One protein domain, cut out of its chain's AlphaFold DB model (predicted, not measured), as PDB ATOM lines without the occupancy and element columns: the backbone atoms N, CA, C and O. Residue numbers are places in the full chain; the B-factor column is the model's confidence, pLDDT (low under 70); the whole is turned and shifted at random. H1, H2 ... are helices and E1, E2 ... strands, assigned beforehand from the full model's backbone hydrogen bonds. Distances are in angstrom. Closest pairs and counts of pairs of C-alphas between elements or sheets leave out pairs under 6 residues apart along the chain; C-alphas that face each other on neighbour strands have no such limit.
ATOM      1  N   ILE A 160      41.476 -27.192 -17.791       79.00
ATOM      2  CA  ILE A 160      42.762 -26.569 -17.470       79.00
ATOM      3  C   ILE A 160      42.782 -26.253 -15.978       79.00
ATOM      4  O   ILE A 160      41.933 -25.525 -15.460       79.00
ATOM      5  N   ILE A 161      43.765 -26.802 -15.272       78.94
ATOM      6  CA  ILE A 161      44.000 -26.508 -13.863       78.94
ATOM      7  C   ILE A 161      45.075 -25.437 -13.762       78.94
ATOM      8  O   ILE A 161      46.274 -25.714 -13.849       78.94
ATOM      9  N   GLU A 162      44.624 -24.217 -13.488       74.44
ATOM     10  CA  GLU A 162      45.471 -23.080 -13.151       74.44
ATOM     11  C   GLU A 162      45.268 -22.703 -11.683       74.44
ATOM     12  O   GLU A 162      44.441 -21.863 -11.338       74.44
ATOM     13  N   ARG A 163      46.013 -23.349 -10.776       67.75
ATOM     14  CA  ARG A 163      45.997 -23.045  -9.325       67.75
ATOM     15  C   ARG A 163      44.618 -23.153  -8.640       67.75
ATOM     16  O   ARG A 163      44.477 -22.701  -7.503       67.75
ATOM     17  N   ASP A 164      43.613 -23.743  -9.287       70.06
ATOM     18  CA  ASP A 164      42.241 -23.774  -8.779       70.06
ATOM     19  C   ASP A 164      41.911 -25.099  -8.071       70.06
ATOM     20  O   ASP A 164      41.736 -26.149  -8.693       70.06
ATOM     21  N   LEU A 165      41.780 -25.043  -6.741       72.50
ATOM     22  CA  LEU A 165      41.354 -26.185  -5.927       72.50
ATOM     23  C   LEU A 165      39.869 -26.532  -6.112       72.50
ATOM     24  O   LEU A 165      39.458 -27.627  -5.723       72.50
ATOM     25  N   ARG A 166      39.056 -25.646  -6.711       79.12
ATOM     26  CA  ARG A 166      37.632 -25.910  -6.969       79.12
ATOM     27  C   ARG A 166      37.455 -27.112  -7.877       79.12
ATOM     28  O   ARG A 166      36.583 -27.925  -7.606       79.12
ATOM     29  N   PHE A 167      38.307 -27.272  -8.888       81.62
ATOM     30  CA  PHE A 167      38.251 -28.438  -9.764       81.62
ATOM     31  C   PHE A 167      38.451 -29.740  -8.975       81.62
ATOM     32  O   PHE A 167      37.652 -30.666  -9.079       81.62
ATOM     33  N   ILE A 168      39.459 -29.772  -8.101       79.56
ATOM     34  CA  ILE A 168      39.768 -30.925  -7.244       79.56
ATOM     35  C   ILE A 168      38.603 -31.230  -6.312       79.56
ATOM     36  O   ILE A 168      38.164 -32.374  -6.209       79.56
ATOM     37  N   ARG A 169      38.072 -30.192  -5.662       80.94
ATOM     38  CA  ARG A 169      36.899 -30.308  -4.802       80.94
ATOM     39  C   ARG A 169      35.713 -30.882  -5.573       80.94
ATOM     40  O   ARG A 169      35.078 -31.806  -5.073       80.94
ATOM     41  N   THR A 170      35.467 -30.417  -6.796       83.75
ATOM     42  CA  THR A 170      34.403 -30.948  -7.650       83.75
ATOM     43  C   THR A 170      34.629 -32.414  -8.008       83.75
ATOM     44  O   THR A 170      33.694 -33.201  -7.899       83.75
ATOM     45  N   LEU A 171      35.848 -32.820  -8.378       84.19
ATOM     46  CA  LEU A 171      36.147 -34.229  -8.662       84.19
ATOM     47  C   LEU A 171      35.903 -35.127  -7.443       84.19
ATOM     48  O   LEU A 171      35.377 -36.231  -7.570       84.19
ATOM     49  N   VAL A 172      36.250 -34.632  -6.257       81.19
ATOM     50  CA  VAL A 172      36.049 -35.330  -4.986       81.19
ATOM     51  C   VAL A 172      34.567 -35.398  -4.593       81.19
ATOM     52  O   VAL A 172      34.110 -36.420  -4.083       81.19
ATOM     53  N   GLU A 173      33.806 -34.320  -4.792       82.12
ATOM     54  CA  GLU A 173      32.374 -34.245  -4.466       82.12
ATOM     55  C   GLU A 173      31.496 -34.971  -5.494       82.12
ATOM     56  O   GLU A 173      30.438 -35.491  -5.140       82.12
ATOM     57  N   ALA A 174      31.947 -35.065  -6.744       84.38
ATOM     58  CA  ALA A 174      31.244 -35.726  -7.833       84.38
ATOM     59  C   ALA A 174      32.167 -36.692  -8.609       84.38
ATOM     60  O   ALA A 174      32.499 -36.428  -9.767       84.38
ATOM     61  N   PRO A 175      32.497 -37.877  -8.049       84.62
ATOM     62  CA  PRO A 175      33.408 -38.849  -8.674       84.62
ATOM     63  C   PRO A 175      32.999 -39.309 -10.081       84.62
ATOM     64  O   PRO A 175      33.830 -39.751 -10.870       84.62
ATOM     65  N   ARG A 176      31.708 -39.202 -10.426       85.69
ATOM     66  CA  ARG A 176      31.207 -39.476 -11.782       85.69
ATOM     67  C   ARG A 176      31.804 -38.543 -12.839       85.69
ATOM     68  O   ARG A 176      32.043 -39.000 -13.949       85.69
ATOM     69  N   LEU A 177      32.071 -37.280 -12.491       83.69
ATOM     70  CA  LEU A 177      32.693 -36.306 -13.394       83.69
ATOM     71  C   LEU A 177      34.155 -36.666 -13.646       83.69
ATOM     72  O   LEU A 177      34.644 -36.522 -14.756       83.69
ATOM     73  N   ALA A 178      34.833 -37.230 -12.646       85.88
ATOM     74  CA  ALA A 178      36.222 -37.651 -12.774       85.88
ATOM     75  C   ALA A 178      36.417 -38.770 -13.816       85.88
ATOM     76  O   ALA A 178      37.438 -38.822 -14.494       85.88
ATOM     77  N   LYS A 179      35.393 -39.610 -14.024       87.25
ATOM     78  CA  LYS A 179      35.365 -40.620 -15.097       87.25
ATOM     79  C   LYS A 179      35.152 -40.028 -16.498       87.25
ATOM     80  O   LYS A 179      35.330 -40.746 -17.477       87.25
ATOM     81  N   GLN A 180      34.731 -38.767 -16.595       86.94
ATOM     82  CA  GLN A 180      34.501 -38.067 -17.863       86.94
ATOM     83  C   GLN A 180      35.723 -37.263 -18.323       86.94
ATOM     84  O   GLN A 180      35.787 -36.896 -19.493       86.94
ATOM     85  N   VAL A 181      36.692 -37.015 -17.433       89.69
ATOM     86  CA  VAL A 181      37.922 -36.291 -17.772       89.69
ATOM     87  C   VAL A 181      38.785 -37.168 -18.674       89.69
ATOM     88  O   VAL A 181      39.311 -38.190 -18.233       89.69
ATOM     89  N   ARG A 182      38.910 -36.772 -19.945       90.00
ATOM     90  CA  ARG A 182      39.733 -37.456 -20.956       90.00
ATOM     91  C   ARG A 182      41.009 -36.696 -21.269       90.00
ATOM     92  O   ARG A 182      42.018 -37.307 -21.596       90.00
ATOM     93  N   GLN A 183      40.976 -35.380 -21.137       89.94
ATOM     94  CA  GLN A 183      42.102 -34.500 -21.390       89.94
ATOM     95  C   GLN A 183      42.292 -33.618 -20.161       89.94
ATOM     96  O   GLN A 183      41.322 -33.199 -19.538       89.94
ATOM     97  N   LEU A 184      43.529 -33.357 -19.769       90.06
ATOM     98  CA  LEU A 184      43.817 -32.521 -18.613       90.06
ATOM     99  C   LEU A 184      45.054 -31.692 -18.896       90.06
ATOM    100  O   LEU A 184      46.120 -32.239 -19.166       90.06
ATOM    101  N   GLN A 185      44.923 -30.377 -18.762       87.88
ATOM    102  CA  GLN A 185      46.065 -29.479 -18.761       87.88
ATOM    103  C   GLN A 185      46.369 -29.027 -17.338       87.88
ATOM    104  O   GLN A 185      45.491 -28.566 -16.611       87.88
ATOM    105  N   VAL A 186      47.626 -29.138 -16.935       85.19
ATOM    106  CA  VAL A 186      48.118 -28.714 -15.630       85.19
ATOM    107  C   VAL A 186      49.163 -27.635 -15.843       85.19
ATOM    108  O   VAL A 186      50.274 -27.921 -16.291       85.19
ATOM    109  N   VAL A 187      48.832 -26.397 -15.478       83.00
ATOM    110  CA  VAL A 187      49.785 -25.286 -15.528       83.00
ATOM    111  C   VAL A 187      50.452 -25.147 -14.160       83.00
ATOM    112  O   VAL A 187      49.888 -24.647 -13.182       83.00
ATOM    113  N   LEU A 188      51.689 -25.623 -14.074       78.12
ATOM    114  CA  LEU A 188      52.548 -25.522 -12.906       78.12
ATOM    115  C   LEU A 188      53.072 -24.096 -12.781       78.12
ATOM    116  O   LEU A 188      53.864 -23.632 -13.595       78.12
ATOM    117  N   TYR A 189      52.699 -23.404 -11.715       70.31
ATOM    118  CA  TYR A 189      53.240 -22.081 -11.442       70.31
ATOM    119  C   TYR A 189      54.234 -22.096 -10.290       70.31
ATOM    120  O   TYR A 189      53.951 -22.663  -9.232       70.31
ATOM    121  N   HIS A 190      55.343 -21.373 -10.457       62.84
ATOM    122  CA  HIS A 190      56.327 -21.168  -9.400       62.84
ATOM    123  C   HIS A 190      56.522 -19.676  -9.084       62.84
ATOM    124  O   HIS A 190      57.496 -19.037  -9.452       62.84
ATOM    125  N   GLY A 191      55.576 -19.083  -8.355       55.75
ATOM    126  CA  GLY A 191      55.786 -17.746  -7.792       55.75
ATOM    127  C   GLY A 191      56.752 -17.791  -6.596       55.75
ATOM    128  O   GLY A 191      56.506 -18.602  -5.694       55.75
ATOM    129  N   PRO A 192      57.806 -16.946  -6.530       47.06
ATOM    130  CA  PRO A 192      58.579 -16.754  -5.307       47.06
ATOM    131  C   PRO A 192      57.625 -16.190  -4.252       47.06
ATOM    132  O   PRO A 192      57.090 -15.099  -4.408       47.06
ATOM    133  N   ALA A 193      57.330 -16.984  -3.226       48.12
ATOM    134  CA  ALA A 193      56.369 -16.640  -2.184       48.12
ATOM    135  C   ALA A 193      54.971 -16.271  -2.720       48.12
ATOM    136  O   ALA A 193      54.473 -15.160  -2.525       48.12
ATOM    137  N   TYR A 194      54.261 -17.238  -3.313       51.16
ATOM    138  CA  TYR A 194      52.803 -17.138  -3.256       51.16
ATOM    139  C   TYR A 194      52.419 -17.107  -1.774       51.16
ATOM    140  O   TYR A 194      52.713 -18.055  -1.040       51.16
ATOM    141  N   LYS A 195      51.863 -15.978  -1.315       53.50
ATOM    142  CA  LYS A 195      51.527 -15.775   0.096       53.50
ATOM    143  C   LYS A 195      50.698 -16.985   0.549       53.50
ATOM    144  O   LYS A 195      49.646 -17.225  -0.053       53.50
ATOM    145  N   PRO A 196      51.115 -17.714   1.604       53.69
ATOM    146  CA  PRO A 196      50.359 -18.834   2.167       53.69
ATOM    147  C   PRO A 196      48.873 -18.509   2.363       53.69
ATOM    148  O   PRO A 196      48.039 -19.399   2.319       53.69
ATOM    149  N   ASN A 197      48.553 -17.221   2.508       55.50
ATOM    150  CA  ASN A 197      47.241 -16.634   2.743       55.50
ATOM    151  C   ASN A 197      46.118 -17.036   1.764       55.50
ATOM    152  O   ASN A 197      44.957 -17.043   2.166       55.50
ATOM    153  N   VAL A 198      46.412 -17.369   0.502       56.72
ATOM    154  CA  VAL A 198      45.360 -17.829  -0.437       56.72
ATOM    155  C   VAL A 198      45.008 -19.296  -0.179       56.72
ATOM    156  O   VAL A 198      43.834 -19.646  -0.101       56.72
ATOM    157  N   LEU A 199      46.018 -20.140   0.057       56.12
ATOM    158  CA  LEU A 199      45.810 -21.534   0.457       56.12
ATOM    159  C   LEU A 199      45.298 -21.640   1.898       56.12
ATOM    160  O   LEU A 199      44.526 -22.544   2.198       56.12
ATOM    161  N   THR A 200      45.658 -20.710   2.791       56.91
ATOM    162  CA  THR A 200      45.164 -20.721   4.174       56.91
ATOM    163  C   THR A 200      43.672 -20.424   4.268       56.91
ATOM    164  O   THR A 200      43.025 -20.966   5.159       56.91
ATOM    165  N   ARG A 201      43.100 -19.643   3.340       57.53
ATOM    166  CA  ARG A 201      41.644 -19.436   3.250       57.53
ATOM    167  C   ARG A 201      40.892 -20.656   2.710       57.53
ATOM    168  O   ARG A 201      39.724 -20.820   3.033       57.53
ATOM    169  N   ALA A 202      41.559 -21.530   1.953       53.59
ATOM    170  CA  ALA A 202      41.008 -22.800   1.468       53.59
ATOM    171  C   ALA A 202      41.205 -23.975   2.454       53.59
ATOM    172  O   ALA A 202      40.879 -25.115   2.132       53.59
ATOM    173  N   ARG A 203      41.721 -23.724   3.667       58.41
ATOM    174  CA  ARG A 203      41.891 -24.728   4.731       58.41
ATOM    175  C   ARG A 203      40.569 -25.065   5.412       58.41
ATOM    176  O   ARG A 203      40.457 -24.892   6.622       58.41
ATOM    177  N   HIS A 204      39.577 -25.574   4.690       63.56
ATOM    178  CA  HIS A 204      38.578 -26.370   5.391       63.56
ATOM    179  C   HIS A 204      39.184 -27.771   5.591       63.56
ATOM    180  O   HIS A 204      39.443 -28.459   4.602       63.56
ATOM    181  N   PRO A 205      39.466 -28.224   6.832       65.62
ATOM    182  CA  PRO A 205      40.104 -29.524   7.077       65.62
ATOM    183  C   PRO A 205      39.352 -30.706   6.441       65.62
ATOM    184  O   PRO A 205      39.948 -31.740   6.143       65.62
ATOM    185  N   SER A 206      38.050 -30.538   6.178       72.56
ATOM    186  CA  SER A 206      37.213 -31.525   5.484       72.56
ATOM    187  C   SER A 206      37.656 -31.821   4.052       72.56
ATOM    188  O   SER A 206      37.496 -32.953   3.599       72.56
ATOM    189  N   ASP A 207      38.185 -30.831   3.333       69.62
ATOM    190  CA  ASP A 207      38.531 -30.991   1.917       69.62
ATOM    191  C   ASP A 207      39.789 -31.860   1.791       69.62
ATOM    192  O   ASP A 207      39.855 -32.775   0.967       69.62
ATOM    193  N   PHE A 208      40.731 -31.678   2.721       75.00
ATOM    194  CA  PHE A 208      41.912 -32.525   2.849       75.00
ATOM    195  C   PHE A 208      41.584 -33.935   3.343       75.00
ATOM    196  O   PHE A 208      42.179 -34.891   2.853       75.00
ATOM    197  N   ALA A 209      40.611 -34.106   4.244       82.56
ATOM    198  CA  ALA A 209      40.216 -35.432   4.727       82.56
ATOM    199  C   ALA A 209      39.747 -36.356   3.588       82.56
ATOM    200  O   ALA A 209      40.086 -37.543   3.555       82.56
ATOM    201  N   LYS A 210      39.012 -35.811   2.609       79.88
ATOM    202  CA  LYS A 210      38.586 -36.577   1.430       79.88
ATOM    203  C   LYS A 210      39.766 -36.922   0.516       79.88
ATOM    204  O   LYS A 210      39.872 -38.067   0.087       79.88
ATOM    205  N   ALA A 211      40.680 -35.984   0.271       80.00
ATOM    206  CA  ALA A 211      41.896 -36.244  -0.504       80.00
ATOM    207  C   ALA A 211      42.813 -37.286   0.172       80.00
ATOM    208  O   ALA A 211      43.333 -38.177  -0.495       80.00
ATOM    209  N   VAL A 212      42.941 -37.259   1.501       85.81
ATOM    210  CA  VAL A 212      43.649 -38.288   2.283       85.81
ATOM    211  C   VAL A 212      43.003 -39.665   2.098       85.81
ATOM    212  O   VAL A 212      43.705 -40.654   1.884       85.81
ATOM    213  N   LYS A 213      41.664 -39.744   2.101       87.19
ATOM    214  CA  LYS A 213      40.941 -40.994   1.815       87.19
ATOM    215  C   LYS A 213      41.247 -41.524   0.412       87.19
ATOM    216  O   LYS A 213      41.457 -42.725   0.266       87.19
ATOM    217  N   VAL A 214      41.321 -40.644  -0.587       82.38
ATOM    218  CA  VAL A 214      41.726 -41.006  -1.957       82.38
ATOM    219  C   VAL A 214      43.147 -41.568  -1.947       82.38
ATOM    220  O   VAL A 214      43.344 -42.686  -2.409       82.38
ATOM    221  N   ILE A 215      44.113 -40.879  -1.326       82.44
ATOM    222  CA  ILE A 215      45.510 -41.347  -1.217       82.44
ATOM    223  C   ILE A 215      45.586 -42.741  -0.581       82.44
ATOM    224  O   ILE A 215      46.342 -43.595  -1.044       82.44
ATOM    225  N   HIS A 216      44.786 -43.010   0.453       87.69
ATOM    226  CA  HIS A 216      44.731 -44.331   1.076       87.69
ATOM    227  C   HIS A 216      44.247 -45.438   0.132       87.69
ATOM    228  O   HIS A 216      44.712 -46.572   0.266       87.69
ATOM    229  N   GLN A 217      43.356 -45.119  -0.807       85.56
ATOM    230  CA  GLN A 217      42.796 -46.061  -1.779       85.56
ATOM    231  C   GLN A 217      43.711 -46.306  -2.981       85.56
ATOM    232  O   GLN A 217      43.565 -47.331  -3.640       85.56
ATOM    233  N   LEU A 218      44.668 -45.413  -3.252       78.69
ATOM    234  CA  LEU A 218      45.582 -45.590  -4.378       78.69
ATOM    235  C   LEU A 218      46.464 -46.833  -4.208       78.69
ATOM    236  O   LEU A 218      46.839 -47.168  -3.078       78.69
ATOM    237  N   PRO A 219      46.855 -47.504  -5.303       78.50
ATOM    238  CA  PRO A 219      47.762 -48.650  -5.277       78.50
ATOM    239  C   PRO A 219      49.226 -48.207  -5.073       78.50
ATOM    240  O   PRO A 219      50.114 -48.578  -5.826       78.50
ATOM    241  N   LEU A 220      49.474 -47.372  -4.059       76.00
ATOM    242  CA  LEU A 220      50.796 -46.869  -3.684       76.00
ATOM    243  C   LEU A 220      51.305 -47.571  -2.421       76.00
ATOM    244  O   LEU A 220      50.524 -47.840  -1.498       76.00
ATOM    245  N   ASP A 221      52.620 -47.781  -2.318       81.25
ATOM    246  CA  ASP A 221      53.205 -48.332  -1.094       81.25
ATOM    247  C   ASP A 221      52.999 -47.389   0.101       81.25
ATOM    248  O   ASP A 221      52.892 -46.162  -0.028       81.25
ATOM    249  N   ARG A 222      52.986 -47.960   1.313       86.06
ATOM    250  CA  ARG A 222      52.772 -47.209   2.566       86.06
ATOM    251  C   ARG A 222      53.687 -45.979   2.720       86.06
ATOM    252  O   ARG A 222      53.164 -44.937   3.125       86.06
ATOM    253  N   PRO A 223      54.997 -46.032   2.398       82.00
ATOM    254  CA  PRO A 223      55.866 -44.859   2.492       82.00
ATOM    255  C   PRO A 223      55.429 -43.711   1.572       82.00
ATOM    256  O   PRO A 223      55.466 -42.554   1.989       82.00
ATOM    257  N   PHE A 224      54.946 -44.014   0.362       75.19
ATOM    258  CA  PHE A 224      54.464 -43.002  -0.586       75.19
ATOM    259  C   PHE A 224      53.183 -42.352  -0.117       75.19
ATOM    260  O   PHE A 224      53.096 -41.127  -0.114       75.19
ATOM    261  N   LYS A 225      52.226 -43.160   0.351       84.94
ATOM    262  CA  LYS A 225      50.990 -42.642   0.943       84.94
ATOM    263  C   LYS A 225      51.308 -41.682   2.082       84.94
ATOM    264  O   LYS A 225      50.778 -40.577   2.104       84.94
ATOM    265  N   LYS A 226      52.215 -42.065   2.991       85.56
ATOM    266  CA  LYS A 226      52.653 -41.206   4.102       85.56
ATOM    267  C   LYS A 226      53.260 -39.895   3.605       85.56
ATOM    268  O   LYS A 226      52.816 -38.833   4.025       85.56
ATOM    269  N   MET A 227      54.206 -39.966   2.670       80.88
ATOM    270  CA  MET A 227      54.841 -38.782   2.087       80.88
ATOM    271  C   MET A 227      53.832 -37.856   1.396       80.88
ATOM    272  O   MET A 227      53.927 -36.638   1.523       80.88
ATOM    273  N   TRP A 228      52.864 -38.411   0.669       79.50
ATOM    274  CA  TRP A 228      51.824 -37.639  -0.005       79.50
ATOM    275  C   TRP A 228      50.874 -36.980   0.977       79.50
ATOM    276  O   TRP A 228      50.566 -35.807   0.812       79.50
ATOM    277  N   MET A 229      50.447 -37.700   2.014       86.19
ATOM    278  CA  MET A 229      49.629 -37.130   3.082       86.19
ATOM    279  C   MET A 229      50.372 -36.003   3.802       86.19
ATOM    280  O   MET A 229      49.803 -34.939   4.018       86.19
ATOM    281  N   GLU A 230      51.659 -36.185   4.111       84.56
ATOM    282  CA  GLU A 230      52.496 -35.126   4.677       84.56
ATOM    283  C   GLU A 230      52.602 -33.935   3.720       84.56
ATOM    284  O   GLU A 230      52.353 -32.802   4.121       84.56
ATOM    285  N   ALA A 231      52.914 -34.155   2.444       79.94
ATOM    286  CA  ALA A 231      53.019 -33.083   1.460       79.94
ATOM    287  C   ALA A 231      51.686 -32.342   1.255       79.94
ATOM    288  O   ALA A 231      51.675 -31.115   1.164       79.94
ATOM    289  N   LEU A 232      50.567 -33.063   1.264       82.19
ATOM    290  CA  LEU A 232      49.222 -32.510   1.186       82.19
ATOM    291  C   LEU A 232      48.873 -31.687   2.440       82.19
ATOM    292  O   LEU A 232      48.356 -30.581   2.305       82.19
ATOM    293  N   ASN A 233      49.241 -32.154   3.640       81.88
ATOM    294  CA  ASN A 233      49.094 -31.400   4.895       81.88
ATOM    295  C   ASN A 233      49.895 -30.089   4.876       81.88
ATOM    296  O   ASN A 233      49.454 -29.072   5.409       81.88
ATOM    297  N   HIS A 234      51.046 -30.087   4.200       80.62
ATOM    298  CA  HIS A 234      51.849 -28.888   3.956       80.62
ATOM    299  C   HIS A 234      51.371 -28.073   2.736       80.62
ATOM    300  O   HIS A 234      52.059 -27.141   2.322       80.62
ATOM    301  N   CYS A 235      50.206 -28.401   2.161       75.50
ATOM    302  CA  CYS A 235      49.619 -27.743   0.987       75.50
ATOM    303  C   CYS A 235      50.581 -27.676  -0.212       75.50
ATOM    304  O   CYS A 235      50.626 -26.678  -0.935       75.50
ATOM    305  N   ARG A 236      51.397 -28.717  -0.412       76.56
ATOM    306  CA  ARG A 236      52.370 -28.753  -1.503       76.56
ATOM    307  C   ARG A 236      51.680 -29.138  -2.812       76.56
ATOM    308  O   ARG A 236      51.006 -30.164  -2.894       76.56
ATOM    309  N   TRP A 237      51.868 -28.310  -3.840       75.69
ATOM    310  CA  TRP A 237      51.194 -28.447  -5.134       75.69
ATOM    311  C   TRP A 237      51.465 -29.777  -5.844       75.69
ATOM    312  O   TRP A 237      50.570 -30.301  -6.489       75.69
ATOM    313  N   ASP A 238      52.651 -30.362  -5.691       73.25
ATOM    314  CA  ASP A 238      52.980 -31.677  -6.255       73.25
ATOM    315  C   ASP A 238      52.068 -32.790  -5.721       73.25
ATOM    316  O   ASP A 238      51.564 -33.590  -6.503       73.25
ATOM    317  N   ALA A 239      51.783 -32.810  -4.415       78.50
ATOM    318  CA  ALA A 239      50.848 -33.782  -3.843       78.50
ATOM    319  C   ALA A 239      49.406 -33.515  -4.286       78.50
ATOM    320  O   ALA A 239      48.653 -34.448  -4.542       78.50
ATOM    321  N   ILE A 240      49.035 -32.239  -4.411       80.31
ATOM    322  CA  ILE A 240      47.717 -31.827  -4.896       80.31
ATOM    323  C   ILE A 240      47.500 -32.320  -6.335       80.31
ATOM    324  O   ILE A 240      46.499 -32.977  -6.602       80.31
ATOM    325  N   TYR A 241      48.451 -32.079  -7.242       82.56
ATOM    326  CA  TYR A 241      48.375 -32.574  -8.620       82.56
ATOM    327  C   TYR A 241      48.389 -34.098  -8.686       82.56
ATOM    328  O   TYR A 241      47.596 -34.674  -9.423       82.56
ATOM    329  N   GLY A 242      49.208 -34.756  -7.862       81.88
ATOM    330  CA  GLY A 242      49.182 -36.208  -7.738       81.88
ATOM    331  C   GLY A 242      47.792 -36.742  -7.371       81.88
ATOM    332  O   GLY A 242      47.321 -37.698  -7.982       81.88
ATOM    333  N   VAL A 243      47.096 -36.103  -6.421       82.31
ATOM    334  CA  VAL A 243      45.713 -36.465  -6.054       82.31
ATOM    335  C   VAL A 243      44.747 -36.245  -7.216       82.31
ATOM    336  O   VAL A 243      43.872 -37.078  -7.428       82.31
ATOM    337  N   VAL A 244      44.892 -35.160  -7.980       85.69
ATOM    338  CA  VAL A 244      44.052 -34.932  -9.167       85.69
ATOM    339  C   VAL A 244      44.225 -36.048 -10.181       85.69
ATOM    340  O   VAL A 244      43.225 -36.611 -10.612       85.69
ATOM    341  N   LEU A 245      45.466 -36.382 -10.538       86.81
ATOM    342  CA  LEU A 245      45.762 -37.428 -11.521       86.81
ATOM    343  C   LEU A 245      45.183 -38.777 -11.078       86.81
ATOM    344  O   LEU A 245      44.518 -39.459 -11.850       86.81
ATOM    345  N   ALA A 246      45.317 -39.093  -9.794       84.56
ATOM    346  CA  ALA A 246      44.700 -40.251  -9.162       84.56
ATOM    347  C   ALA A 246      43.159 -40.291  -9.247       84.56
ATOM    348  O   ALA A 246      42.566 -41.371  -9.217       84.56
ATOM    349  N   LEU A 247      42.499 -39.134  -9.328       85.75
ATOM    350  CA  LEU A 247      41.043 -39.037  -9.433       85.75
ATOM    351  C   LEU A 247      40.531 -39.199 -10.867       85.75
ATOM    352  O   LEU A 247      39.344 -39.477 -11.025       85.75
ATOM    353  N   VAL A 248      41.379 -39.061 -11.890       90.56
ATOM    354  CA  VAL A 248      40.983 -39.083 -13.311       90.56
ATOM    355  C   VAL A 248      41.493 -40.342 -14.033       90.56
ATOM    356  O   VAL A 248      42.326 -40.266 -14.930       90.56
ATOM    357  N   PRO A 249      40.989 -41.546 -13.702       88.88
ATOM    358  CA  PRO A 249      41.526 -42.802 -14.239       88.88
ATOM    359  C   PRO A 249      41.296 -42.983 -15.749       88.88
ATOM    360  O   PRO A 249      41.915 -43.845 -16.366       88.88
ATOM    361  N   MET A 250      40.383 -42.208 -16.343       91.38
ATOM    362  CA  MET A 250      40.008 -42.279 -17.761       91.38
ATOM    363  C   MET A 250      40.786 -41.282 -18.632       91.38
ATOM    364  O   MET A 250      40.413 -41.069 -19.785       91.38
ATOM    365  N   LEU A 251      41.837 -40.673 -18.076       93.19
ATOM    366  CA  LEU A 251      42.643 -39.669 -18.750       93.19
ATOM    367  C   LEU A 251      43.419 -40.282 -19.921       93.19
ATOM    368  O   LEU A 251      44.251 -41.159 -19.713       93.19
ATOM    369  N   ASP A 252      43.152 -39.790 -21.128       93.94
ATOM    370  CA  ASP A 252      43.819 -40.168 -22.375       93.94
ATOM    371  C   ASP A 252      44.961 -39.190 -22.713       93.94
ATOM    372  O   ASP A 252      45.995 -39.610 -23.238       93.94
ATOM    373  N   ILE A 253      44.797 -37.902 -22.382       92.50
ATOM    374  CA  ILE A 253      45.757 -36.827 -22.676       92.50
ATOM    375  C   ILE A 253      46.085 -36.026 -21.425       92.50
ATOM    376  O   ILE A 253      45.198 -35.487 -20.765       92.50
ATOM    377  N   LEU A 254      47.374 -35.877 -21.143       92.00
ATOM    378  CA  LEU A 254      47.875 -35.047 -20.057       92.00
ATOM    379  C   LEU A 254      48.879 -34.041 -20.608       92.00
ATOM    380  O   LEU A 254      49.915 -34.429 -21.133       92.00
ATOM    381  N   CYS A 255      48.600 -32.754 -20.442       90.00
ATOM    382  CA  CYS A 255      49.506 -31.671 -20.804       90.00
ATOM    383  C   CYS A 255      49.974 -30.966 -19.536       90.00
ATOM    384  O   CYS A 255      49.195 -30.285 -18.881       90.00
ATOM    385  N   ILE A 256      51.242 -31.096 -19.173       86.75
ATOM    386  CA  ILE A 256      51.823 -30.398 -18.029       86.75
ATOM    387  C   ILE A 256      52.718 -29.294 -18.559       86.75
ATOM    388  O   ILE A 256      53.687 -29.576 -19.256       86.75
ATOM    389  N   THR A 257      52.446 -28.047 -18.198       83.00
ATOM    390  CA  THR A 257      53.304 -26.920 -18.564       83.00
ATOM    391  C   THR A 257      53.745 -26.122 -17.367       83.00
ATOM    392  O   THR A 257      53.014 -25.959 -16.401       83.00
ATOM    393  N   GLN A 258      54.961 -25.599 -17.420       75.31
ATOM    394  CA  GLN A 258      55.456 -24.645 -16.448       75.31
ATOM    395  C   GLN A 258      55.099 -23.228 -16.909       75.31
ATOM    396  O   GLN A 258      55.491 -22.799 -17.988       75.31
ATOM    397  N   GLY A 259      54.353 -22.487 -16.089       70.81
ATOM    398  CA  GLY A 259      54.112 -21.065 -16.318       70.81
ATOM    399  C   GLY A 259      55.394 -20.236 -16.154       70.81
ATOM    400  O   GLY A 259      56.326 -20.654 -15.471       70.81
ATOM    401  N   ASN A 260      55.406 -19.020 -16.708       58.78
ATOM    402  CA  ASN A 260      56.563 -18.105 -16.828       58.78
ATOM    403  C   ASN A 260      57.312 -17.703 -15.550       58.78
ATOM    404  O   ASN A 260      58.268 -16.929 -15.606       58.78
ATOM    405  N   VAL A 261      56.880 -18.157 -14.381       47.16
ATOM    406  CA  VAL A 261      57.414 -17.668 -13.116       47.16
ATOM    407  C   VAL A 261      58.417 -18.693 -12.581       47.16
ATOM    408  O   VAL A 261      58.036 -19.745 -12.081       47.16
ATOM    409  N   CYS A 262      59.697 -18.341 -12.722       43.41
ATOM    410  CA  CYS A 262      60.908 -18.912 -12.116       43.41
ATOM    411  C   CYS A 262      61.405 -20.324 -12.531       43.41
ATOM    412  O   CYS A 262      60.643 -21.293 -12.568       43.41
ATOM    413  N   PRO A 263      62.737 -20.488 -12.703       46.53
ATOM    414  CA  PRO A 263      63.404 -21.726 -13.118       46.53
ATOM    415  C   PRO A 263      63.611 -22.719 -11.955       46.53
ATOM    416  O   PRO A 263      64.697 -23.278 -11.790       46.53
ATOM    417  N   PHE A 264      62.600 -22.947 -11.111       47.56
ATOM    418  CA  PHE A 264      62.718 -23.941 -10.040       47.56
ATOM    419  C   PHE A 264      62.232 -25.326 -10.486       47.56
ATOM    420  O   PHE A 264      61.063 -25.550 -10.787       47.56
ATOM    421  N   ARG A 265      63.181 -26.266 -10.490       52.91
ATOM    422  CA  ARG A 265      63.168 -27.609 -11.100       52.91
ATOM    423  C   ARG A 265      62.351 -28.670 -10.334       52.91
ATOM    424  O   ARG A 265      62.515 -29.858 -10.555       52.91
ATOM    425  N   GLY A 266      61.526 -28.282  -9.359       54.72
ATOM    426  CA  GLY A 266      61.111 -29.203  -8.290       54.72
ATOM    427  C   GLY A 266      59.826 -30.004  -8.518       54.72
ATOM    428  O   GLY A 266      59.753 -31.148  -8.079       54.72
ATOM    429  N   ILE A 267      58.791 -29.416  -9.122       55.69
ATOM    430  CA  ILE A 267      57.436 -30.005  -9.088       55.69
ATOM    431  C   ILE A 267      57.295 -31.146 -10.090       55.69
ATOM    432  O   ILE A 267      56.864 -32.234  -9.718       55.69
ATOM    433  N   LEU A 268      57.703 -30.923 -11.339       54.94
ATOM    434  CA  LEU A 268      57.600 -31.943 -12.376       54.94
ATOM    435  C   LEU A 268      58.501 -33.148 -12.072       54.94
ATOM    436  O   LEU A 268      58.062 -34.287 -12.185       54.94
ATOM    437  N   VAL A 269      59.722 -32.894 -11.588       57.25
ATOM    438  CA  VAL A 269      60.626 -33.937 -11.086       57.25
ATOM    439  C   VAL A 269      59.925 -34.792 -10.036       57.25
ATOM    440  O   VAL A 269      60.002 -36.009 -10.103       57.25
ATOM    441  N   ARG A 270      59.187 -34.194  -9.093       60.00
ATOM    442  CA  ARG A 270      58.460 -34.958  -8.066       60.00
ATOM    443  C   ARG A 270      57.260 -35.725  -8.628       60.00
ATOM    444  O   ARG A 270      57.008 -36.831  -8.158       60.00
ATOM    445  N   LEU A 271      56.553 -35.179  -9.620       56.38
ATOM    446  CA  LEU A 271      55.445 -35.876 -10.287       56.38
ATOM    447  C   LEU A 271      55.935 -37.089 -11.097       56.38
ATOM    448  O   LEU A 271      55.342 -38.160 -11.018       56.38
ATOM    449  N   LEU A 272      57.058 -36.960 -11.802       56.72
ATOM    450  CA  LEU A 272      57.635 -38.022 -12.636       56.72
ATOM    451  C   LEU A 272      58.600 -38.964 -11.883       56.72
ATOM    452  O   LEU A 272      59.243 -39.813 -12.497       56.72
ATOM    453  N   GLY A 273      58.732 -38.820 -10.559       50.84
ATOM    454  CA  GLY A 273      59.608 -39.659  -9.731       50.84
ATOM    455  C   GLY A 273      61.103 -39.459  -9.953       50.84
ATOM    456  O   GLY A 273      61.849 -40.399 -10.229       50.84
ATOM    457  N   GLY A 274      61.556 -38.219  -9.853       49.53
ATOM    458  CA  GLY A 274      62.965 -37.860  -9.790       49.53
ATOM    459  C   GLY A 274      63.436 -37.510  -8.376       49.53
ATOM    460  O   GLY A 274      62.658 -37.376  -7.432       49.53
ATOM    461  N   CYS A 275      64.755 -37.398  -8.219       40.72
ATOM    462  CA  CYS A 275      65.420 -37.173  -6.935       40.72
ATOM    463  C   CYS A 275      65.137 -35.788  -6.323       40.72
ATOM    464  O   CYS A 275      64.865 -34.804  -7.010       40.72
ATOM    465  N   TYR A 276      65.258 -35.715  -4.996       43.31
ATOM    466  CA  TYR A 276      65.131 -34.497  -4.196       43.31
ATOM    467  C   TYR A 276      66.264 -33.494  -4.489       43.31
ATOM    468  O   TYR A 276      67.435 -33.825  -4.322       43.31
ATOM    469  N   TRP A 277      65.927 -32.249  -4.842       42.25
ATOM    470  CA  TRP A 277      66.874 -31.127  -4.806       42.25
ATOM    471  C   TRP A 277      66.739 -30.415  -3.454       42.25
ATOM    472  O   TRP A 277      65.675 -29.871  -3.144       42.25
ATOM    473  N   ASN A 278      67.786 -30.444  -2.624       38.31
ATOM    474  CA  ASN A 278      67.801 -29.715  -1.352       38.31
ATOM    475  C   ASN A 278      67.787 -28.201  -1.616       38.31
ATOM    476  O   ASN A 278      68.608 -27.678  -2.365       38.31
ATOM    477  N   PRO A 307      66.333 -41.205  -5.446       37.97
ATOM    478  CA  PRO A 307      65.208 -41.088  -6.365       37.97
ATOM    479  C   PRO A 307      63.943 -41.273  -5.546       37.97
ATOM    480  O   PRO A 307      63.837 -42.230  -4.783       37.97
ATOM    481  N   LEU A 308      63.021 -40.323  -5.640       38.03
ATOM    482  CA  LEU A 308      61.645 -40.595  -5.266       38.03
ATOM    483  C   LEU A 308      61.109 -41.475  -6.396       38.03
ATOM    484  O   LEU A 308      61.150 -41.021  -7.531       38.03
ATOM    485  N   PRO A 309      60.658 -42.717  -6.158       40.81
ATOM    486  CA  PRO A 309      59.917 -43.470  -7.174       40.81
ATOM    487  C   PRO A 309      58.744 -42.646  -7.680       40.81
ATOM    488  O   PRO A 309      58.326 -41.760  -6.949       40.81
ATOM    489  N   ALA A 310      58.269 -42.912  -8.898       46.34
ATOM    490  CA  ALA A 310      57.321 -42.115  -9.681       46.34
ATOM    491  C   ALA A 310      55.850 -42.493  -9.450       46.34
ATOM    492  O   ALA A 310      55.182 -42.982 -10.356       46.34
ATOM    493  N   PRO A 311      55.260 -42.279  -8.264       50.81
ATOM    494  CA  PRO A 311      53.992 -42.879  -7.923       50.81
ATOM    495  C   PRO A 311      52.856 -41.952  -8.394       50.81
ATOM    496  O   PRO A 311      51.694 -42.303  -8.262       50.81
ATOM    497  N   ALA A 312      53.168 -40.747  -8.907       53.25
ATOM    498  CA  ALA A 312      52.183 -39.708  -9.180       53.25
ATOM    499  C   ALA A 312      51.460 -39.891 -10.503       53.25
ATOM    500  O   ALA A 312      50.414 -39.283 -10.702       53.25
ATOM    501  N   ILE A 313      51.999 -40.753 -11.364       62.03
ATOM    502  CA  ILE A 313      51.368 -41.156 -12.618       62.03
ATOM    503  C   ILE A 313      50.930 -42.629 -12.572       62.03
ATOM    504  O   ILE A 313      50.229 -43.106 -13.463       62.03
ATOM    505  N   ALA A 314      51.272 -43.345 -11.495       62.56
ATOM    506  CA  ALA A 314      50.823 -44.710 -11.290       62.56
ATOM    507  C   ALA A 314      49.286 -44.751 -11.262       62.56
ATOM    508  O   ALA A 314      48.642 -44.098 -10.438       62.56
ATOM    509  N   GLY A 315      48.703 -45.520 -12.182       71.50
ATOM    510  CA  GLY A 315      47.254 -45.652 -12.333       71.50
ATOM    511  C   GLY A 315      46.643 -44.868 -13.495       71.50
ATOM    512  O   GLY A 315      45.466 -45.086 -13.786       71.50
ATOM    513  N   LEU A 316      47.412 -44.046 -14.222       87.12
ATOM    514  CA  LEU A 316      46.969 -43.467 -15.499       87.12
ATOM    515  C   LEU A 316      47.083 -44.486 -16.643       87.12
ATOM    516  O   LEU A 316      47.703 -44.246 -17.674       87.12
ATOM    517  N   ASN A 317      46.459 -45.650 -16.456       89.69
ATOM    518  CA  ASN A 317      46.555 -46.770 -17.386       89.69
ATOM    519  C   ASN A 317      45.967 -46.444 -18.760       89.69
ATOM    520  O   ASN A 317      46.298 -47.126 -19.714       89.69
ATOM    521  N   ASN A 318      45.096 -45.442 -18.880       92.88
ATOM    522  CA  ASN A 318      44.500 -45.043 -20.156       92.88
ATOM    523  C   ASN A 318      45.286 -43.941 -20.875       92.88
ATOM    524  O   ASN A 318      44.925 -43.593 -21.995       92.88
ATOM    525  N   LEU A 319      46.351 -43.408 -20.269       94.12
ATOM    526  CA  LEU A 319      47.072 -42.278 -20.836       94.12
ATOM    527  C   LEU A 319      47.790 -42.693 -22.120       94.12
ATOM    528  O   LEU A 319      48.653 -43.566 -22.089       94.12
ATOM    529  N   LYS A 320      47.438 -42.043 -23.230       95.44
ATOM    530  CA  LYS A 320      47.999 -42.272 -24.569       95.44
ATOM    531  C   LYS A 320      48.938 -41.156 -24.998       95.44
ATOM    532  O   LYS A 320      49.890 -41.429 -25.727       95.44
ATOM    533  N   TYR A 321      48.675 -39.932 -24.545       94.38
ATOM    534  CA  TYR A 321      49.433 -38.738 -24.896       94.38
ATOM    535  C   TYR A 321      49.882 -37.998 -23.638       94.38
ATOM    536  O   TYR A 321      49.063 -37.644 -22.786       94.38
ATOM    537  N   LEU A 322      51.177 -37.713 -23.543       92.50
ATOM    538  CA  LEU A 322      51.754 -36.928 -22.461       92.50
ATOM    539  C   LEU A 322      52.579 -35.782 -23.037       92.50
ATOM    540  O   LEU A 322      53.616 -36.022 -23.644       92.50
ATOM    541  N   LYS A 323      52.151 -34.543 -22.789       90.94
ATOM    542  CA  LYS A 323      52.945 -33.342 -23.047       90.94
ATOM    543  C   LYS A 323      53.576 -32.816 -21.775       90.94
ATOM    544  O   LYS A 323      52.910 -32.665 -20.753       90.94
ATOM    545  N   ILE A 324      54.856 -32.488 -21.857       86.38
ATOM    546  CA  ILE A 324      55.661 -31.965 -20.765       86.38
ATOM    547  C   ILE A 324      56.385 -30.715 -21.263       86.38
ATOM    548  O   ILE A 324      57.439 -30.805 -21.879       86.38
ATOM    549  N   GLY A 325      55.848 -29.535 -20.973       81.44
ATOM    550  CA  GLY A 325      56.539 -28.260 -21.151       81.44
ATOM    551  C   GLY A 325      57.228 -27.846 -19.858       81.44
ATOM    552  O   GLY A 325      56.638 -27.118 -19.059       81.44
ATOM    553  N   ALA A 326      58.450 -28.314 -19.612       66.75
ATOM    554  CA  ALA A 326      59.166 -27.973 -18.388       66.75
ATOM    555  C   ALA A 326      60.667 -27.814 -18.578       66.75
ATOM    556  O   ALA A 326      61.303 -28.427 -19.431       66.75
ATOM    557  N   ASN A 327      61.234 -27.016 -17.680       64.44
ATOM    558  CA  ASN A 327      62.667 -26.872 -17.537       64.44
ATOM    559  C   ASN A 327      63.292 -28.188 -17.042       64.44
ATOM    560  O   ASN A 327      62.888 -28.684 -15.984       64.44
ATOM    561  N   PRO A 328      64.292 -28.744 -17.738       60.22
ATOM    562  CA  PRO A 328      64.997 -29.916 -17.245       60.22
ATOM    563  C   PRO A 328      65.815 -29.635 -15.959       60.22
ATOM    564  O   PRO A 328      66.001 -28.482 -15.585       60.22
ATOM    565  N   PRO A 329      66.350 -30.642 -15.243       57.38
ATOM    566  CA  PRO A 329      66.206 -32.067 -15.486       57.38
ATOM    567  C   PRO A 329      64.832 -32.579 -15.065       57.38
ATOM    568  O   PRO A 329      64.335 -32.177 -14.019       57.38
ATOM    569  N   PHE A 330      64.242 -33.497 -15.829       61.34
ATOM    570  CA  PHE A 330      63.130 -34.324 -15.359       61.34
ATOM    571  C   PHE A 330      63.486 -35.803 -15.503       61.34
ATOM    572  O   PHE A 330      64.187 -36.202 -16.427       61.34
ATOM    573  N   SER A 331      63.063 -36.598 -14.520       67.19
ATOM    574  CA  SER A 331      63.225 -38.051 -14.547       67.19
ATOM    575  C   SER A 331      62.185 -38.638 -15.489       67.19
ATOM    576  O   SER A 331      61.023 -38.249 -15.421       67.19
ATOM    577  N   MET A 332      62.594 -39.589 -16.322       72.88
ATOM    578  CA  MET A 332      61.687 -40.324 -17.206       72.88
ATOM    579  C   MET A 332      61.281 -41.688 -16.661       72.88
ATOM    580  O   MET A 332      60.499 -42.396 -17.285       72.88
ATOM    581  N   ARG A 333      61.764 -42.057 -15.471       73.00
ATOM    582  CA  ARG A 333      61.517 -43.387 -14.901       73.00
ATOM    583  C   ARG A 333      60.039 -43.701 -14.726       73.00
ATOM    584  O   ARG A 333      59.666 -44.859 -14.827       73.00
ATOM    585  N   GLY A 334      59.217 -42.688 -14.454       75.31
ATOM    586  CA  GLY A 334      57.774 -42.863 -14.309       75.31
ATOM    587  C   GLY A 334      57.042 -43.201 -15.600       75.31
ATOM    588  O   GLY A 334      55.894 -43.624 -15.532       75.31
ATOM    589  N   LEU A 335      57.677 -43.043 -16.767       83.44
ATOM    590  CA  LEU A 335      57.015 -43.357 -18.029       83.44
ATOM    591  C   LEU A 335      56.755 -44.850 -18.181       83.44
ATOM    592  O   LEU A 335      55.693 -45.209 -18.671       83.44
ATOM    593  N   ARG A 336      57.638 -45.720 -17.679       83.06
ATOM    594  CA  ARG A 336      57.448 -47.183 -17.726       83.06
ATOM    595  C   ARG A 336      56.165 -47.659 -17.033       83.06
ATOM    596  O   ARG A 336      55.669 -48.741 -17.325       83.06
ATOM    597  N   ASP A 337      55.646 -46.854 -16.105       82.94
ATOM    598  CA  ASP A 337      54.427 -47.144 -15.353       82.94
ATOM    599  C   ASP A 337      53.160 -46.717 -16.138       82.94
ATOM    600  O   ASP A 337      52.043 -46.845 -15.634       82.94
ATOM    601  N   LEU A 338      53.326 -46.229 -17.377       89.94
ATOM    602  CA  LEU A 338      52.275 -45.822 -18.313       89.94
ATOM    603  C   LEU A 338      52.202 -46.796 -19.500       89.94
ATOM    604  O   LEU A 338      52.707 -46.501 -20.586       89.94
ATOM    605  N   PRO A 339      51.555 -47.962 -19.338       90.56
ATOM    606  CA  PRO A 339      51.632 -49.056 -20.310       90.56
ATOM    607  C   PRO A 339      51.007 -48.736 -21.676       90.56
ATOM    608  O   PRO A 339      51.324 -49.401 -22.656       90.56
ATOM    609  N   ASN A 340      50.114 -47.744 -21.740       93.31
ATOM    610  CA  ASN A 340      49.405 -47.350 -22.959       93.31
ATOM    611  C   ASN A 340      49.899 -46.022 -23.550       93.31
ATOM    612  O   ASN A 340      49.298 -45.534 -24.512       93.31
ATOM    613  N   LEU A 341      50.973 -45.441 -23.001       94.00
ATOM    614  CA  LEU A 341      51.527 -44.197 -23.517       94.00
ATOM    615  C   LEU A 341      52.142 -44.447 -24.895       94.00
ATOM    616  O   LEU A 341      53.101 -45.203 -25.019       94.00
ATOM    617  N   LYS A 342      51.586 -43.794 -25.918       95.44
ATOM    618  CA  LYS A 342      52.039 -43.896 -27.312       95.44
ATOM    619  C   LYS A 342      52.808 -42.664 -27.752       95.44
ATOM    620  O   LYS A 342      53.807 -42.789 -28.458       95.44
TER     621      LYS A 342
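AT A GLANCE: This is residues 160 to 278 and 307 to 342 of the 644 residues of an uncharacterized protein of Amniculicola lignicola CBS 123094 (UniProt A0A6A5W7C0). What does one see first? A wall of three parallel strands, E1 E2 E3, stands at one side, helix H6 lies in the middle, and the helical hairpin of H4 and H5 crosses H6 farther from the sheet. H1 runs beside H6, short H7 packs on H6 near the sheet, and H3 lies far out. What is it built of? The printed part has 155 residues, with eight named helices and three named strands in the order H1 H2 E1 H3 H4 H5 H6 E2 H7 E3 H8, a mixed class. How large is it? It is compact, with a radius of gyration of the C-alphas of 14.6 A and spans of 40 by 37 by 30 A.

IN THESE COORDINATES: Where do the first elements lie? H1, residues 165 to 173, starts at C-alpha (41.354, -26.185, -5.927) and is 12.2 A long; H2 is residues 175 to 178, and strand E1, residues 183 to 188, is 16.2 A long. What follows? H3 is residues 197 to 201, H4 residues 205 to 217, 19.0 A, H5 residues 222 to 233, 16.4 A, and H6 residues 237 to 247, 15.3 A. What comes last? E2, residues 253 to 258, is 16.8 A long, H7 is residues 267 to 271, and E3, residues 321 to 326, is 15.9 A long. H8, residues 333 to 337, ends at C-alpha (54.427, -47.144, -15.353).

HOW THE PARTS SIT: Which helix is the hub? H6 touches H1, at Ile 168 and Val 244, 6.2 A between C-alphas; H4, at Ala 211 and Val 243, 6.7 A; H5, at Leu 232 and Ala 239, 5.4 A; and H7, at Asp 238 and Ile 267, 5.5 A. H4 and H5 form a hairpin, opposite ways at a shallow tilt of 18 degrees. How is the sheet paired? E1 and E2 are parallel neighbours, with N 184 and O 253 within hydrogen-bond range at 2.9 A, and E2 and E3 are parallel neighbours, with N 254 and O 321 within hydrogen-bond range at 2.9 A. E1, H3 to H6 and E2 form a strand-helix-strand unit, two parallel neighbour strands with helices between; H6 and H7 only graze the sheet. What of the rest? H2 is close to H1 but not clearly touching, C-alphas 171 and 178 being 5.4 A apart, while H3 and H8 touch no helix and are not on the sheet. In H1, H3, H4, H5, H6 and H7 every O i to N i+4 pair is within hydrogen-bond range, in H8 0 of 1, with 1 of 2 O i to N i+3 pairs, and H2 is too short for one.

THE WHOLE: Where is the cut? Residues 279 to 306 are not printed, and C-alphas 278 and 307 are 12.7 A apart. Where is confidence low? Mean pLDDT of the printed part is 73.8, with 51 residues under 70, among them 190 to 205 and 260 to 278.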